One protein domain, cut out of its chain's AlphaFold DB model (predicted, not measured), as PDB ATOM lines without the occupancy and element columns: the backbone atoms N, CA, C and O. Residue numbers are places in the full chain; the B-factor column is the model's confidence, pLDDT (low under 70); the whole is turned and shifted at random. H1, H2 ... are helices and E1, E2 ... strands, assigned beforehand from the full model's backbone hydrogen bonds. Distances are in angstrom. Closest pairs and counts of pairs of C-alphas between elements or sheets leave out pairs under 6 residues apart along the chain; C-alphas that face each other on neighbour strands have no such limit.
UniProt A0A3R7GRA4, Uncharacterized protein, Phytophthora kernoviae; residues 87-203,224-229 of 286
ATOM      1  N   ARG A  87     110.316  24.031  44.439       69.75
ATOM      2  CA  ARG A  87     111.270  24.831  45.213       69.75
ATOM      3  C   ARG A  87     112.710  24.344  45.050       69.75
ATOM      4  O   ARG A  87     113.575  25.158  44.761       69.75
ATOM      5  N   GLN A  88     112.966  23.044  45.198       67.50
ATOM      6  CA  GLN A  88     114.311  22.479  45.030       67.50
ATOM      7  C   GLN A  88     114.833  22.659  43.601       67.50
ATOM      8  O   GLN A  88     116.005  22.984  43.423       67.50
ATOM      9  N   VAL A  89     113.972  22.492  42.591       69.00
ATOM     10  CA  VAL A  89     114.333  22.761  41.189       69.00
ATOM     11  C   VAL A  89     114.734  24.226  41.014       69.00
ATOM     12  O   VAL A  89     115.776  24.508  40.427       69.00
ATOM     13  N   TYR A  90     113.949  25.152  41.568       76.25
ATOM     14  CA  TYR A  90     114.234  26.584  41.502       76.25
ATOM     15  C   TYR A  90     115.525  26.969  42.238       76.25
ATOM     16  O   TYR A  90     116.370  27.656  41.672       76.25
ATOM     17  N   GLU A  91     115.715  26.513  43.477       80.25
ATOM     18  CA  GLU A  91     116.919  26.805  44.267       80.25
ATOM     19  C   GLU A  91     118.180  26.247  43.588       80.25
ATOM     20  O   GLU A  91     119.200  26.936  43.513       80.25
ATOM     21  N   LEU A  92     118.100  25.037  43.025       77.88
ATOM     22  CA  LEU A  92     119.188  24.440  42.254       77.88
ATOM     23  C   LEU A  92     119.485  25.239  40.982       77.88
ATOM     24  O   LEU A  92     120.653  25.490  40.681       77.88
ATOM     25  N   PHE A  93     118.444  25.641  40.249       84.88
ATOM     26  CA  PHE A  93     118.580  26.475  39.060       84.88
ATOM     27  C   PHE A  93     119.281  27.792  39.398       84.88
ATOM     28  O   PHE A  93     120.305  28.095  38.794       84.88
ATOM     29  N   VAL A  94     118.789  28.538  40.393       86.81
ATOM     30  CA  VAL A  94     119.365  29.832  40.793       86.81
ATOM     31  C   VAL A  94     120.813  29.667  41.238       86.81
ATOM     32  O   VAL A  94     121.676  30.419  40.791       86.81
ATOM     33  N   SER A  95     121.103  28.658  42.066       86.38
ATOM     34  CA  SER A  95     122.466  28.408  42.536       86.38
ATOM     35  C   SER A  95     123.431  28.121  41.385       86.38
ATOM     36  O   SER A  95     124.548  28.633  41.404       86.38
ATOM     37  N   ARG A  96     123.029  27.307  40.402       86.62
ATOM     38  CA  ARG A  96     123.858  27.014  39.224       86.62
ATOM     39  C   ARG A  96     123.986  28.227  38.319       86.62
ATOM     40  O   ARG A  96     125.079  28.553  37.883       86.62
ATOM     41  N   PHE A  97     122.888  28.935  38.093       89.88
ATOM     42  CA  PHE A  97     122.876  30.128  37.262       89.88
ATOM     43  C   PHE A  97     123.829  31.195  37.807       89.88
ATOM     44  O   PHE A  97     124.610  31.762  37.053       89.88
ATOM     45  N   HIS A  98     123.850  31.420  39.123       89.56
ATOM     46  CA  HIS A  98     124.803  32.339  39.754       89.56
ATOM     47  C   HIS A  98     126.265  31.897  39.614       89.56
ATOM     48  O   HIS A  98     127.133  32.751  39.432       89.56
ATOM     49  N   GLN A  99     126.543  30.591  39.659       87.88
ATOM     50  CA  GLN A  99     127.888  30.065  39.398       87.88
ATOM     51  C   GLN A  99     128.318  30.356  37.957       87.88
ATOM     52  O   GLN A  99     129.406  30.889  37.747       87.88
ATOM     53  N   GLU A 100     127.443  30.105  36.981       87.94
ATOM     54  CA  GLU A 100     127.756  30.369  35.573       87.94
ATOM     55  C   GLU A 100     127.862  31.866  35.261       87.94
ATOM     56  O   GLU A 100     128.744  32.272  34.513       87.94
ATOM     57  N   VAL A 101     127.034  32.716  35.875       89.69
ATOM     58  CA  VAL A 101     127.166  34.179  35.769       89.69
ATOM     59  C   VAL A 101     128.512  34.648  36.315       89.69
ATOM     60  O   VAL A 101     129.180  35.461  35.677       89.69
ATOM     61  N   THR A 102     128.933  34.122  37.467       88.12
ATOM     62  CA  THR A 102     130.247  34.445  38.042       88.12
ATOM     63  C   THR A 102     131.358  34.035  37.081       88.12
ATOM     64  O   THR A 102     132.207  34.855  36.739       88.12
ATOM     65  N   ARG A 103     131.286  32.816  36.543       85.88
ATOM     66  CA  ARG A 103     132.259  32.316  35.571       85.88
ATOM     67  C   ARG A 103     132.312  33.157  34.299       85.88
ATOM     68  O   ARG A 103     133.392  33.530  33.870       85.88
ATOM     69  N   MET A 104     131.166  33.507  33.718       87.88
ATOM     70  CA  MET A 104     131.102  34.385  32.542       87.88
ATOM     71  C   MET A 104     131.625  35.796  32.829       87.88
ATOM     72  O   MET A 104     132.150  36.444  31.929       87.88
ATOM     73  N   SER A 105     131.491  36.287  34.065       87.19
ATOM     74  CA  SER A 105     132.045  37.589  34.452       87.19
ATOM     75  C   SER A 105     133.572  37.586  34.559       87.19
ATOM     76  O   SER A 105     134.197  38.626  34.358       87.19
ATOM     77  N   GLU A 106     134.163  36.425  34.840       86.62
ATOM     78  CA  GLU A 106     135.611  36.225  34.960       86.62
ATOM     79  C   GLU A 106     136.242  35.780  33.625       86.62
ATOM     80  O   GLU A 106     137.394  36.108  33.348       86.62
ATOM     81  N   ASP A 107     135.477  35.100  32.765       84.56
ATOM     82  CA  ASP A 107     135.900  34.580  31.462       84.56
ATOM     83  C   ASP A 107     135.086  35.215  30.316       84.56
ATOM     84  O   ASP A 107     134.029  34.734  29.893       84.56
ATOM     85  N   THR A 108     135.621  36.307  29.760       83.88
ATOM     86  CA  THR A 108     135.009  37.018  28.618       83.88
ATOM     87  C   THR A 108     134.958  36.174  27.339       83.88
ATOM     88  O   THR A 108     134.088  36.394  26.490       83.88
ATOM     89  N   LYS A 109     135.850  35.182  27.188       84.38
ATOM     90  CA  LYS A 109     135.824  34.249  26.054       84.38
ATOM     91  C   LYS A 109     134.628  33.314  26.187       84.38
ATOM     92  O   LYS A 109     133.893  33.162  25.212       84.38
ATOM     93  N   LEU A 110     134.388  32.773  27.382       83.69
ATOM     94  CA  LEU A 110     133.200  31.971  27.673       83.69
ATOM     95  C   LEU A 110     131.919  32.778  27.457       83.69
ATOM     96  O   LEU A 110     130.999  32.295  26.803       83.69
ATOM     97  N   GLN A 111     131.867  34.018  27.947       87.31
ATOM     98  CA  GLN A 111     130.712  34.892  27.743       87.31
ATOM     99  C   GLN A 111     130.411  35.087  26.249       87.31
ATOM    100  O   GLN A 111     129.264  34.955  25.820       87.31
ATOM    101  N   LYS A 112     131.439  35.356  25.434       86.06
ATOM    102  CA  LYS A 112     131.292  35.504  23.980       86.06
ATOM    103  C   LYS A 112     130.861  34.195  23.312       86.06
ATOM    104  O   LYS A 112     129.994  34.210  22.443       86.06
ATOM    105  N   GLN A 113     131.430  33.064  23.721       84.69
ATOM    106  CA  GLN A 113     131.062  31.742  23.206       84.69
ATOM    107  C   GLN A 113     129.612  31.381  23.537       84.69
ATOM    108  O   GLN A 113     128.895  30.892  22.669       84.69
ATOM    109  N   LEU A 114     129.150  31.668  24.751       87.44
ATOM    110  CA  LEU A 114     127.756  31.460  25.129       87.44
ATOM    111  C   LEU A 114     126.819  32.459  24.444       87.44
ATOM    112  O   LEU A 114     125.698  32.089  24.131       87.44
ATOM    113  N   GLY A 115     127.253  33.693  24.181       88.38
ATOM    114  CA  GLY A 115     126.417  34.708  23.531       88.38
ATOM    115  C   GLY A 115     126.287  34.555  22.012       88.38
ATOM    116  O   GLY A 115     125.247  34.889  21.454       88.38
ATOM    117  N   SER A 116     127.321  34.060  21.322       85.69
ATOM    118  CA  SER A 116     127.324  33.994  19.851       85.69
ATOM    119  C   SER A 116     127.875  32.700  19.254       85.69
ATOM    120  O   SER A 116     127.897  32.571  18.033       85.69
ATOM    121  N   GLY A 117     128.378  31.770  20.067       81.50
ATOM    122  CA  GLY A 117     128.977  30.529  19.578       81.50
ATOM    123  C   GLY A 117     127.945  29.615  18.936       81.50
ATOM    124  O   GLY A 117     128.213  29.092  17.862       81.50
ATOM    125  N   PHE A 118     126.764  29.478  19.543       84.06
ATOM    126  CA  PHE A 118     125.687  28.586  19.107       84.06
ATOM    127  C   PHE A 118     124.308  29.206  19.335       84.06
ATOM    128  O   PHE A 118     124.158  30.186  20.068       84.06
ATOM    129  N   LYS A 119     123.291  28.592  18.733       85.81
ATOM    130  CA  LYS A 119     121.880  28.822  19.045       85.81
ATOM    131  C   LYS A 119     121.238  27.523  19.498       85.81
ATOM    132  O   LYS A 119     121.454  26.478  18.890       85.81
ATOM    133  N   VAL A 120     120.445  27.569  20.561       83.25
ATOM    134  CA  VAL A 120     119.650  26.408  20.979       83.25
ATOM    135  C   VAL A 120     118.502  26.214  19.995       83.25
ATOM    136  O   VAL A 120     117.869  27.183  19.595       83.25
ATOM    137  N   LEU A 121     118.240  24.967  19.599       78.94
ATOM    138  CA  LEU A 121     117.136  24.622  18.713       78.94
ATOM    139  C   LEU A 121     115.798  25.100  19.303       78.94
ATOM    140  O   LEU A 121     115.432  24.740  20.428       78.94
ATOM    141  N   ASP A 122     115.051  25.852  18.494       65.94
ATOM    142  CA  ASP A 122     113.827  26.559  18.884       65.94
ATOM    143  C   ASP A 122     112.760  25.661  19.520       65.94
ATOM    144  O   ASP A 122     111.948  26.138  20.302       65.94
ATOM    145  N   THR A 123     112.745  24.354  19.253       70.00
ATOM    146  CA  THR A 123     111.733  23.432  19.797       70.00
ATOM    147  C   THR A 123     111.852  23.219  21.308       70.00
ATOM    148  O   THR A 123     110.835  23.044  21.983       70.00
ATOM    149  N   VAL A 124     113.067  23.245  21.864       65.19
ATOM    150  CA  VAL A 124     113.304  23.099  23.312       65.19
ATOM    151  C   VAL A 124     113.041  24.422  24.019       65.19
ATOM    152  O   VAL A 124     112.342  24.459  25.034       65.19
ATOM    153  N   ALA A 125     113.545  25.512  23.440       67.38
ATOM    154  CA  ALA A 125     113.305  26.861  23.925       67.38
ATOM    155  C   ALA A 125     111.800  27.187  23.917       67.38
ATOM    156  O   ALA A 125     111.265  27.609  24.935       67.38
ATOM    157  N   ALA A 126     111.083  26.855  22.839       68.44
ATOM    158  CA  ALA A 126     109.642  27.070  22.714       68.44
ATOM    159  C   ALA A 126     108.823  26.324  23.775       68.44
ATOM    160  O   ALA A 126     107.856  26.887  24.281       68.44
ATOM    161  N   LYS A 127     109.204  25.095  24.157       69.75
ATOM    162  CA  LYS A 127     108.540  24.377  25.261       69.75
ATOM    163  C   LYS A 127     108.713  25.113  26.588       69.75
ATOM    164  O   LYS A 127     107.750  25.280  27.325       69.75
ATOM    165  N   ILE A 128     109.922  25.594  26.873       68.38
ATOM    166  CA  ILE A 128     110.200  26.378  28.083       68.38
ATOM    167  C   ILE A 128     109.422  27.701  28.048       68.38
ATOM    168  O   ILE A 128     108.809  28.085  29.037       68.38
ATOM    169  N   TYR A 129     109.391  28.375  26.900       69.31
ATOM    170  CA  TYR A 129     108.677  29.635  26.707       69.31
ATOM    171  C   TYR A 129     107.158  29.484  26.865       69.31
ATOM    172  O   TYR A 129     106.519  30.321  27.505       69.31
ATOM    173  N   GLN A 130     106.579  28.393  26.357       65.12
ATOM    174  CA  GLN A 130     105.160  28.081  26.544       65.12
ATOM    175  C   GLN A 130     104.793  27.945  28.028       65.12
ATOM    176  O   GLN A 130     103.774  28.491  28.441       65.12
ATOM    177  N   GLU A 131     105.645  27.313  28.837       64.19
ATOM    178  CA  GLU A 131     105.421  27.152  30.283       64.19
ATOM    179  C   GLU A 131     105.609  28.458  31.083       64.19
ATOM    180  O   GLU A 131     105.019  28.625  32.149       64.19
ATOM    181  N   VAL A 132     106.422  29.405  30.594       61.19
ATOM    182  CA  VAL A 132     106.717  30.667  31.305       61.19
ATOM    183  C   VAL A 132     105.573  31.679  31.201       61.19
ATOM    184  O   VAL A 132     105.326  32.409  32.166       61.19
ATOM    185  N   SER A 133     104.875  31.753  30.063       56.72
ATOM    186  CA  SER A 133     103.777  32.722  29.896       56.72
ATOM    187  C   SER A 133     102.769  32.421  28.781       56.72
ATOM    188  O   SER A 133     101.857  33.222  28.578       56.72
ATOM    189  N   GLY A 134     102.893  31.303  28.052       55.34
ATOM    190  CA  GLY A 134     101.938  30.902  27.006       55.34
ATOM    191  C   GLY A 134     101.768  31.887  25.833       55.34
ATOM    192  O   GLY A 134     100.827  31.735  25.056       55.34
ATOM    193  N   GLY A 135     102.635  32.900  25.697       60.19
ATOM    194  CA  GLY A 135     102.461  34.026  24.771       60.19
ATOM    195  C   GLY A 135     103.721  34.404  23.983       60.19
ATOM    196  O   GLY A 135     104.810  33.903  24.247       60.19
ATOM    197  N   LYS A 136     103.560  35.313  23.007       65.38
ATOM    198  CA  LYS A 136     104.623  35.770  22.085       65.38
ATOM    199  C   LYS A 136     105.808  36.468  22.771       65.38
ATOM    200  O   LYS A 136     106.887  36.471  22.196       65.38
ATOM    201  N   ASP A 137     105.627  36.964  23.996       76.38
ATOM    202  CA  ASP A 137     106.632  37.758  24.726       76.38
ATOM    203  C   ASP A 137     107.400  36.935  25.783       76.38
ATOM    204  O   ASP A 137     108.089  37.475  26.648       76.38
ATOM    205  N   ALA A 138     107.244  35.608  25.777       75.75
ATOM    206  CA  ALA A 138     107.825  34.716  26.781       75.75
ATOM    207  C   ALA A 138     109.356  34.796  26.867       75.75
ATOM    208  O   ALA A 138     109.917  34.732  27.965       75.75
ATOM    209  N   GLU A 139     110.020  34.957  25.724       80.19
ATOM    210  CA  GLU A 139     111.473  35.079  25.636       80.19
ATOM    211  C   GLU A 139     111.967  36.365  26.308       80.19
ATOM    212  O   GLU A 139     112.824  36.304  27.190       80.19
ATOM    213  N   ASP A 140     111.356  37.507  25.987       83.25
ATOM    214  CA  ASP A 140     111.701  38.805  26.577       83.25
ATOM    215  C   ASP A 140     111.448  38.831  28.090       83.25
ATOM    216  O   ASP A 140     112.262  39.336  28.870       83.25
ATOM    217  N   ILE A 141     110.336  38.235  28.536       83.25
ATOM    218  CA  ILE A 141     110.007  38.112  29.962       83.25
ATOM    219  C   ILE A 141     111.054  37.260  30.687       83.25
ATOM    220  O   ILE A 141     111.474  37.607  31.799       83.25
ATOM    221  N   LEU A 142     111.469  36.137  30.093       83.50
ATOM    222  CA  LEU A 142     112.489  35.275  30.679       83.50
ATOM    223  C   LEU A 142     113.841  35.993  30.723       83.50
ATOM    224  O   LEU A 142     114.457  36.034  31.789       83.50
ATOM    225  N   ALA A 143     114.256  36.627  29.628       86.31
ATOM    226  CA  ALA A 143     115.483  37.410  29.553       86.31
ATOM    227  C   ALA A 143     115.524  38.507  30.631       86.31
ATOM    228  O   ALA A 143     116.499  38.611  31.380       86.31
ATOM    229  N   ALA A 144     114.431  39.259  30.808       85.81
ATOM    230  CA  ALA A 144     114.319  40.272  31.856       85.81
ATOM    231  C   ALA A 144     114.444  39.673  33.270       85.81
ATOM    232  O   ALA A 144     115.138  40.226  34.129       85.81
ATOM    233  N   LYS A 145     113.818  38.516  33.531       87.00
ATOM    234  CA  LYS A 145     113.942  37.807  34.819       87.00
ATOM    235  C   LYS A 145     115.368  37.315  35.072       87.00
ATOM    236  O   LYS A 145     115.854  37.448  36.195       87.00
ATOM    237  N   LEU A 146     116.048  36.785  34.055       88.69
ATOM    238  CA  LEU A 146     117.441  36.339  34.153       88.69
ATOM    239  C   LEU A 146     118.393  37.514  34.398       88.69
ATOM    240  O   LEU A 146     119.264  37.417  35.261       88.69
ATOM    241  N   LEU A 147     118.184  38.648  33.726       88.19
ATOM    242  CA  LEU A 147     118.927  39.888  33.976       88.19
ATOM    243  C   LEU A 147     118.744  40.379  35.419       88.19
ATOM    244  O   LEU A 147     119.723  40.733  36.077       88.19
ATOM    245  N   MET A 148     117.521  40.334  35.959       86.31
ATOM    246  CA  MET A 148     117.272  40.651  37.372       86.31
ATOM    247  C   MET A 148     117.941  39.664  38.343       86.31
ATOM    248  O   MET A 148     118.336  40.052  39.442       86.31
ATOM    249  N   LEU A 149     118.052  38.383  37.982       84.50
ATOM    250  CA  LEU A 149     118.787  37.396  38.781       84.50
ATOM    251  C   LEU A 149     120.303  37.622  38.712       84.50
ATOM    252  O   LEU A 149     120.988  37.415  39.714       84.50
ATOM    253  N   CYS A 150     120.805  38.072  37.560       84.38
ATOM    254  CA  CYS A 150     122.203  38.411  37.319       84.38
ATOM    255  C   CYS A 150     122.637  39.670  38.083       84.38
ATOM    256  O   CYS A 150     123.694  39.671  38.708       84.38
ATOM    257  N   SER A 151     121.824  40.733  38.092       77.62
ATOM    258  CA  SER A 151     122.161  41.989  38.783       77.62
ATOM    259  C   SER A 151     122.324  41.814  40.296       77.62
ATOM    260  O   SER A 151     123.102  42.528  40.925       77.62
ATOM    261  N   LYS A 152     121.656  40.810  40.874       69.62
ATOM    262  CA  LYS A 152     121.850  40.386  42.269       69.62
ATOM    263  C   LYS A 152     123.175  39.650  42.508       69.62
ATOM    264  O   LYS A 152     123.593  39.556  43.657       69.62
ATOM    265  N   ALA A 153     123.808  39.115  41.462       63.91
ATOM    266  CA  ALA A 153     124.999  38.272  41.554       63.91
ATOM    267  C   ALA A 153     126.324  39.053  41.445       63.91
ATOM    268  O   ALA A 153     127.263  38.672  42.138       63.91
ATOM    269  N   LYS A 154     126.411  40.120  40.625       61.69
ATOM    270  CA  LYS A 154     127.477  41.161  40.588       61.69
ATOM    271  C   LYS A 154     127.283  42.085  39.368       61.69
ATOM    272  O   LYS A 154     126.772  41.658  38.341       61.69
ATOM    273  N   GLY A 155     127.730  43.342  39.467       54.06
ATOM    274  CA  GLY A 155     127.492  44.432  38.499       54.06
ATOM    275  C   GLY A 155     128.248  44.389  37.158       54.06
ATOM    276  O   GLY A 155     128.558  45.449  36.622       54.06
ATOM    277  N   ALA A 156     128.568  43.211  36.616       61.78
ATOM    278  CA  ALA A 156     129.167  43.089  35.283       61.78
ATOM    279  C   ALA A 156     128.085  43.086  34.185       61.78
ATOM    280  O   ALA A 156     127.021  42.489  34.353       61.78
ATOM    281  N   HIS A 157     128.351  43.740  33.049       74.06
ATOM    282  CA  HIS A 157     127.426  43.771  31.913       74.06
ATOM    283  C   HIS A 157     127.412  42.409  31.203       74.06
ATOM    284  O   HIS A 157     128.383  42.030  30.543       74.06
ATOM    285  N   MET A 158     126.312  41.668  31.346       83.12
ATOM    286  CA  MET A 158     126.121  40.361  30.718       83.12
ATOM    287  C   MET A 158     125.289  40.464  29.434       83.12
ATOM    288  O   MET A 158     124.277  41.160  29.415       83.12
ATOM    289  N   SER A 159     125.703  39.769  28.365       87.50
ATOM    290  CA  SER A 159     124.872  39.613  27.155       87.50
ATOM    291  C   SER A 159     123.601  38.838  27.500       87.50
ATOM    292  O   SER A 159     123.661  37.808  28.177       87.50
ATOM    293  N   SER A 160     122.458  39.328  27.012       87.56
ATOM    294  CA  SER A 160     121.166  38.656  27.173       87.56
ATOM    295  C   SER A 160     121.203  37.247  26.571       87.56
ATOM    296  O   SER A 160     120.785  36.292  27.224       87.56
ATOM    297  N   GLU A 161     121.801  37.085  25.384       89.12
ATOM    298  CA  GLU A 161     121.945  35.777  24.737       89.12
ATOM    299  C   GLU A 161     122.782  34.803  25.573       89.12
ATOM    300  O   GLU A 161     122.408  33.642  25.729       89.12
ATOM    301  N   ALA A 162     123.886  35.272  26.166       89.81
ATOM    302  CA  ALA A 162     124.734  34.429  27.004       89.81
ATOM    303  C   ALA A 162     123.989  33.934  28.258       89.81
ATOM    304  O   ALA A 162     124.084  32.758  28.614       89.81
ATOM    305  N   LEU A 163     123.200  34.809  28.895       90.94
ATOM    306  CA  LEU A 163     122.358  34.442  30.038       90.94
ATOM    307  C   LEU A 163     121.274  33.432  29.643       90.94
ATOM    308  O   LEU A 163     121.055  32.459  30.366       90.94
ATOM    309  N   MET A 164     120.622  33.637  28.498       89.19
ATOM    310  CA  MET A 164     119.603  32.723  27.976       89.19
ATOM    311  C   MET A 164     120.192  31.341  27.686       89.19
ATOM    312  O   MET A 164     119.680  30.336  28.179       89.19
ATOM    313  N   ASN A 165     121.317  31.276  26.974       90.12
ATOM    314  CA  ASN A 165     121.978  30.013  26.654       90.12
ATOM    315  C   ASN A 165     122.474  29.283  27.912       90.12
ATOM    316  O   ASN A 165     122.299  28.067  28.021       90.12
ATOM    317  N   ALA A 166     123.010  30.001  28.905       90.69
ATOM    318  CA  ALA A 166     123.369  29.413  30.197       90.69
ATOM    319  C   ALA A 166     122.145  28.830  30.926       90.69
ATOM    320  O   ALA A 166     122.192  27.706  31.428       90.69
ATOM    321  N   ALA A 167     121.023  29.557  30.948       89.75
ATOM    322  CA  ALA A 167     119.788  29.078  31.561       89.75
ATOM    323  C   ALA A 167     119.251  27.818  30.860       89.75
ATOM    324  O   ALA A 167     118.898  26.846  31.534       89.75
ATOM    325  N   LEU A 168     119.245  27.797  29.524       87.69
ATOM    326  CA  LEU A 168     118.797  26.652  28.729       87.69
ATOM    327  C   LEU A 168     119.673  25.414  28.958       87.69
ATOM    328  O   LEU A 168     119.139  24.319  29.128       87.69
ATOM    329  N   LEU A 169     120.998  25.575  29.046       89.12
ATOM    330  CA  LEU A 169     121.919  24.489  29.399       89.12
ATOM    331  C   LEU A 169     121.574  23.872  30.762       89.12
ATOM    332  O   LEU A 169     121.432  22.651  30.862       89.12
ATOM    333  N   ILE A 170     121.372  24.709  31.787       87.88
ATOM    334  CA  ILE A 170     121.042  24.261  33.148       87.88
ATOM    335  C   ILE A 170     119.701  23.520  33.173       87.88
ATOM    336  O   ILE A 170     119.608  22.447  33.774       87.88
ATOM    337  N   VAL A 171     118.674  24.072  32.519       83.75
ATOM    338  CA  VAL A 171     117.331  23.467  32.445       83.75
ATOM    339  C   VAL A 171     117.354  22.153  31.667       83.75
ATOM    340  O   VAL A 171     116.622  21.234  32.013       83.75
ATOM    341  N   CYS A 172     118.244  22.014  30.684       83.75
ATOM    342  CA  CYS A 172     118.475  20.760  29.967       83.75
ATOM    343  C   CYS A 172     119.425  19.800  30.709       83.75
ATOM    344  O   CYS A 172     119.840  18.787  30.146       83.75
ATOM    345  N   GLY A 173     119.797  20.098  31.957       83.00
ATOM    346  CA  GLY A 173     120.580  19.207  32.811       83.00
ATOM    347  C   GLY A 173     122.087  19.201  32.568       83.00
ATOM    348  O   GLY A 173     122.775  18.335  33.124       83.00
ATOM    349  N   TRP A 174     122.594  20.137  31.769       87.25
ATOM    350  CA  TRP A 174     124.019  20.322  31.521       87.25
ATOM    351  C   TRP A 174     124.654  21.209  32.592       87.25
ATOM    352  O   TRP A 174     124.044  22.143  33.109       87.25
ATOM    353  N   GLN A 175     125.892  20.881  32.940       87.50
ATOM    354  CA  GLN A 175     126.774  21.649  33.815       87.50
ATOM    355  C   GLN A 175     128.159  21.649  33.183       87.50
ATOM    356  O   GLN A 175     128.525  20.670  32.542       87.50
ATOM    357  N   PHE A 176     128.949  22.693  33.367       85.31
ATOM    358  CA  PHE A 176     130.344  22.668  32.935       85.31
ATOM    359  C   PHE A 176     131.180  21.744  33.838       85.31
ATOM    360  O   PHE A 176     130.972  21.687  35.050       85.31
ATOM    361  N   ASP A 177     132.092  20.982  33.233       81.25
ATOM    362  CA  ASP A 177     132.998  20.068  33.933       81.25
ATOM    363  C   ASP A 177     134.348  20.747  34.195       81.25
ATOM    364  O   ASP A 177     135.259  20.707  33.367       81.25
ATOM    365  N   ASP A 178     134.478  21.333  35.385       69.88
ATOM    366  CA  ASP A 178     135.665  22.074  35.842       69.88
ATOM    367  C   ASP A 178     136.951  21.236  35.840       69.88
ATOM    368  O   ASP A 178     138.050  21.775  35.886       69.88
ATOM    369  N   LYS A 179     136.839  19.902  35.798       64.56
ATOM    370  CA  LYS A 179     137.996  18.997  35.847       64.56
ATOM    371  C   LYS A 179     138.761  18.903  34.531       64.56
ATOM    372  O   LYS A 179     139.888  18.421  34.536       64.56
ATOM    373  N   TYR A 180     138.132  19.291  33.424       59.09
ATOM    374  CA  TYR A 180     138.713  19.236  32.079       59.09
ATOM    375  C   TYR A 180     139.008  20.626  31.513       59.09
ATOM    376  O   TYR A 180     139.417  20.740  30.360       59.09
ATOM    377  N   ASP A 181     138.816  21.671  32.317       60.16
ATOM    378  CA  ASP A 181     139.287  23.009  31.997       60.16
ATOM    379  C   ASP A 181     140.771  23.118  32.371       60.16
ATOM    380  O   ASP A 181     141.135  23.512  33.476       60.16
ATOM    381  N   ASP A 182     141.645  22.711  31.453       55.38
ATOM    382  CA  ASP A 182     143.094  22.867  31.603       55.38
ATOM    383  C   ASP A 182     143.576  24.299  31.304       55.38
ATOM    384  O   ASP A 182     144.782  24.546  31.287       55.38
ATOM    385  N   GLY A 183     142.663  25.244  31.027       54.62
ATOM    386  CA  GLY A 183     142.960  26.628  30.639       54.62
ATOM    387  C   GLY A 183     143.725  26.792  29.316       54.62
ATOM    388  O   GLY A 183     143.807  27.902  28.791       54.62
ATOM    389  N   LEU A 184     144.256  25.702  28.755       49.81
ATOM    390  CA  LEU A 184     145.220  25.670  27.653       49.81
ATOM    391  C   LEU A 184     144.594  25.156  26.354       49.81
ATOM    392  O   LEU A 184     144.856  25.704  25.288       49.81
ATOM    393  N   SER A 185     143.740  24.133  26.429       55.38
ATOM    394  CA  SER A 185     143.125  23.496  25.257       55.38
ATOM    395  C   SER A 185     141.939  24.280  24.692       55.38
ATOM    396  O   SER A 185     141.493  24.013  23.577       55.38
ATOM    397  N   GLY A 186     141.385  25.223  25.463       57.66
ATOM    398  CA  GLY A 186     140.170  25.955  25.103       57.66
ATOM    399  C   GLY A 186     138.919  25.076  24.960       57.66
ATOM    400  O   GLY A 186     137.868  25.604  24.593       57.66
ATOM    401  N   LYS A 187     139.017  23.771  25.255       63.06
ATOM    402  CA  LYS A 187     137.903  22.825  25.223       63.06
ATOM    403  C   LYS A 187     137.077  22.996  26.486       63.06
ATOM    404  O   LYS A 187     137.597  23.019  27.600       63.06
ATOM    405  N   ARG A 188     135.770  23.159  26.311       73.25
ATOM    406  CA  ARG A 188     134.819  23.348  27.408       73.25
ATOM    407  C   ARG A 188     133.852  22.178  27.379       73.25
ATOM    408  O   ARG A 188     132.955  22.107  26.541       73.25
ATOM    409  N   MET A 189     134.068  21.237  28.293       82.94
ATOM    410  CA  MET A 189     133.234  20.048  28.402       82.94
ATOM    411  C   MET A 189     132.011  20.351  29.261       82.94
ATOM    412  O   MET A 189     132.127  20.769  30.411       82.94
ATOM    413  N   LEU A 190     130.832  20.083  28.718       87.25
ATOM    414  CA  LEU A 190     129.606  19.943  29.482       87.25
ATOM    415  C   LEU A 190     129.493  18.513  30.008       87.25
ATOM    416  O   LEU A 190     129.923  17.554  29.368       87.25
ATOM    417  N   TRP A 191     128.858  18.360  31.160       86.19
ATOM    418  CA  TRP A 191     128.584  17.104  31.832       86.19
ATOM    419  C   TRP A 191     127.126  17.053  32.288       86.19
ATOM    420  O   TRP A 191     126.595  17.990  32.886       86.19
ATOM    421  N   CYS A 192     126.475  15.921  32.030       79.06
ATOM    422  CA  CYS A 192     125.179  15.599  32.606       79.06
ATOM    423  C   CYS A 192     125.356  14.634  33.781       79.06
ATOM    424  O   CYS A 192     125.803  13.501  33.593       79.06
ATOM    425  N   GLY A 193     124.922  15.034  34.978       73.00
ATOM    426  CA  GLY A 193     124.973  14.172  36.165       73.00
ATOM    427  C   GLY A 193     124.049  12.953  36.116       73.00
ATOM    428  O   GLY A 193     124.298  11.987  36.829       73.00
ATOM    429  N   SER A 194     123.017  12.971  35.266       69.81
ATOM    430  CA  SER A 194     122.042  11.878  35.168       69.81
ATOM    431  C   SER A 194     122.506  10.753  34.242       69.81
ATOM    432  O   SER A 194     122.347   9.583  34.572       69.81
ATOM    433  N   CYS A 195     123.095  11.082  33.086       67.00
ATOM    434  CA  CYS A 195     123.574  10.077  32.128       67.00
ATOM    435  C   CYS A 195     125.102   9.964  32.036       67.00
ATOM    436  O   CYS A 195     125.618   9.188  31.227       67.00
ATOM    437  N   ASN A 196     125.835  10.761  32.822       71.00
ATOM    438  CA  ASN A 196     127.296  10.875  32.810       71.00
ATOM    439  C   ASN A 196     127.900  11.147  31.424       71.00
ATOM    440  O   ASN A 196     129.090  10.922  31.188       71.00
ATOM    441  N   ARG A 197     127.091  11.649  30.484       76.75
ATOM    442  CA  ARG A 197     127.573  12.115  29.191       76.75
ATOM    443  C   ARG A 197     128.436  13.344  29.425       76.75
ATOM    444  O   ARG A 197     128.013  14.272  30.110       76.75
ATOM    445  N   ARG A 198     129.622  13.322  28.825       84.69
ATOM    446  CA  ARG A 198     130.407  14.518  28.556       84.69
ATOM    447  C   ARG A 198     130.239  14.895  27.102       84.69
ATOM    448  O   ARG A 198     130.243  14.007  26.240       84.69
ATOM    449  N   TRP A 199     130.064  16.177  26.865       84.62
ATOM    450  CA  TRP A 199     129.827  16.725  25.549       84.62
ATOM    451  C   TRP A 199     130.620  18.017  25.410       84.62
ATOM    452  O   TRP A 199     130.501  18.913  26.237       84.62
ATOM    453  N   ASP A 200     131.482  18.070  24.404       83.94
ATOM    454  CA  ASP A 200     132.211  19.285  24.072       83.94
ATOM    455  C   ASP A 200     131.266  20.195  23.286       83.94
ATOM    456  O   ASP A 200     130.846  19.853  22.178       83.94
ATOM    457  N   LEU A 201     130.913  21.329  23.886       71.94
ATOM    458  CA  LEU A 201     130.014  22.310  23.285       71.94
ATOM    459  C   LEU A 201     130.646  22.977  22.046       71.94
ATOM    460  O   LEU A 201     129.930  23.563  21.243       71.94
ATOM    461  N   LEU A 202     131.975  22.905  21.894       67.31
ATOM    462  CA  LEU A 202     132.762  23.736  20.980       67.31
ATOM    463  C   LEU A 202     133.614  22.957  19.968       67.31
ATOM    464  O   LEU A 202     134.157  23.577  19.054       67.31
ATOM    465  N   LEU A 203     133.678  21.623  20.045       61.16
ATOM    466  CA  LEU A 203     134.354  20.760  19.052       61.16
ATOM    467  C   LEU A 203     133.788  20.890  17.621       61.16
ATOM    468  O   LEU A 203     134.352  20.331  16.691       61.16
ATOM    469  N   GLU A 224     126.873  31.899  10.316       57.38
ATOM    470  CA  GLU A 224     125.648  31.668  11.067       57.38
ATOM    471  C   GLU A 224     125.973  30.777  12.272       57.38
ATOM    472  O   GLU A 224     126.700  29.791  12.131       57.38
ATOM    473  N   PRO A 225     125.482  31.124  13.472       65.75
ATOM    474  CA  PRO A 225     125.727  30.318  14.655       65.75
ATOM    475  C   PRO A 225     125.067  28.947  14.490       65.75
ATOM    476  O   PRO A 225     123.888  28.850  14.153       65.75
ATOM    477  N   HIS A 226     125.838  27.893  14.748       78.56
ATOM    478  CA  HIS A 226     125.357  26.517  14.675       78.56
ATOM    479  C   HIS A 226     124.165  26.282  15.611       78.56
ATOM    480  O   HIS A 226     124.160  26.726  16.762       78.56
ATOM    481  N   VAL A 227     123.149  25.583  15.105       84.62
ATOM    482  CA  VAL A 227     121.937  25.248  15.859       84.62
ATOM    483  C   VAL A 227     122.135  23.921  16.585       84.62
ATOM    484  O   VAL A 227     122.577  22.938  15.993       84.62
ATOM    485  N   VAL A 228     121.795  23.889  17.869       85.69
ATOM    486  CA  VAL A 228     122.094  22.783  18.779       85.69
ATOM    487  C   VAL A 228     120.826  22.307  19.479       85.69
ATOM    488  O   VAL A 228     120.210  23.045  20.248       85.69
ATOM    489  N   ASP A 229     120.483  21.033  19.301       85.88
ATOM    490  CA  ASP A 229     119.498  20.355  20.148       85.88
ATOM    491  C   ASP A 229     120.176  19.830  21.419       85.88
ATOM    492  O   ASP A 229     120.847  18.794  21.394       85.88
TER     493      ASP A 229
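What this domain is: This is residues 87 to 203 and 224 to 229 of the 286 residues of an uncharacterized protein of Phytophthora kernoviae (UniProt A0A3R7GRA4). Crossed helices gather round H5, the core, with H1, H2 and H4 packed on it and H3 packed on H4; a small sheet, E2 E3 E4, sits near the last residues of H5. E1 and E5 form a second tiny sheet across H5 from H1. The printed part has 123 residues with five named helices and five named strands, in the order H1 H2 E1 H3 H4 H5 E2 E3 E4 E5, and is mostly helix. The larger sheet is antiparallel in the order E2 E3 E4, the smaller parallel. The whole is compact, with a radius of gyration of the C-alphas of 14.2 A and spans of 43 by 35 by 31 A.

How they stand to each other: E2, residues 174 to 176, E3, residues 189 to 192, and E4, residues 198 to 200, form a meander, each strand the antiparallel neighbour of the one before. E2 and E3 are a hairpin, with N 191 and O 175 2.7 A apart. E3 and E4 are also a hairpin, with N 190 and O 199 2.8 A apart. H5, residues 160 to 171, only grazes this sheet with residues 166 to 170. H1, residues 87 to 106, touches H5 with residues 93 to 101 alone, opposite ways at a steep tilt of 44 degrees; their closest C-alphas, of Phe 97 and Ala 167, are 6.6 A apart. H2, residues 108 to 116, touches H5 about perpendicular at 85 degrees, closest at the C-alphas of Gly 115 and Ala 162, 3.9 A. H1 and H2 touch only at the corner by their link, closest at the C-alphas of Met 104 and Gln 111, 4.8 A. H4, residues 138 to 151, touches H5 with residues 143 to 147 alone, closest at the C-alphas of Ala 143 and Ser 160, 6.3 A. H3, residues 122 to 133, touches H4 with residues 129 to 132 alone, closest at the C-alphas of Tyr 129 and Ala 138, 5.2 A. E1, residues 118 to 120, and E5, residues 226 to 228, are parallel neighbours, with N 119 and O 226 2.8 A apart. In H1, H2, H3, H4 and H5 every O i to N i+4 pair is within hydrogen-bond range.

Where its parts are: H1 runs 28.8 A from C-alpha 87 at (111.270, 24.831, 45.213). H4 spans 20.1 A, H5 16.5 A, H3 16.1 A and H2 12.0 A. E3 spans 10.1 A, and E5 ends at C-alpha 228 at (122.094, 22.783, 18.779).

The domain as a whole: The C-alphas farthest apart, of Gly 135 and Leu 184, are 43.7 A apart. Residues 204 to 223 are not printed, and C-alphas 203 and 224 are 16.1 A apart across this cut. The link from E2 to E3, residues 177 to 188, is long. The mean pLDDT of the printed part is 77.7; 38 residues are under 70, among them 124 to 136 and 178 to 187.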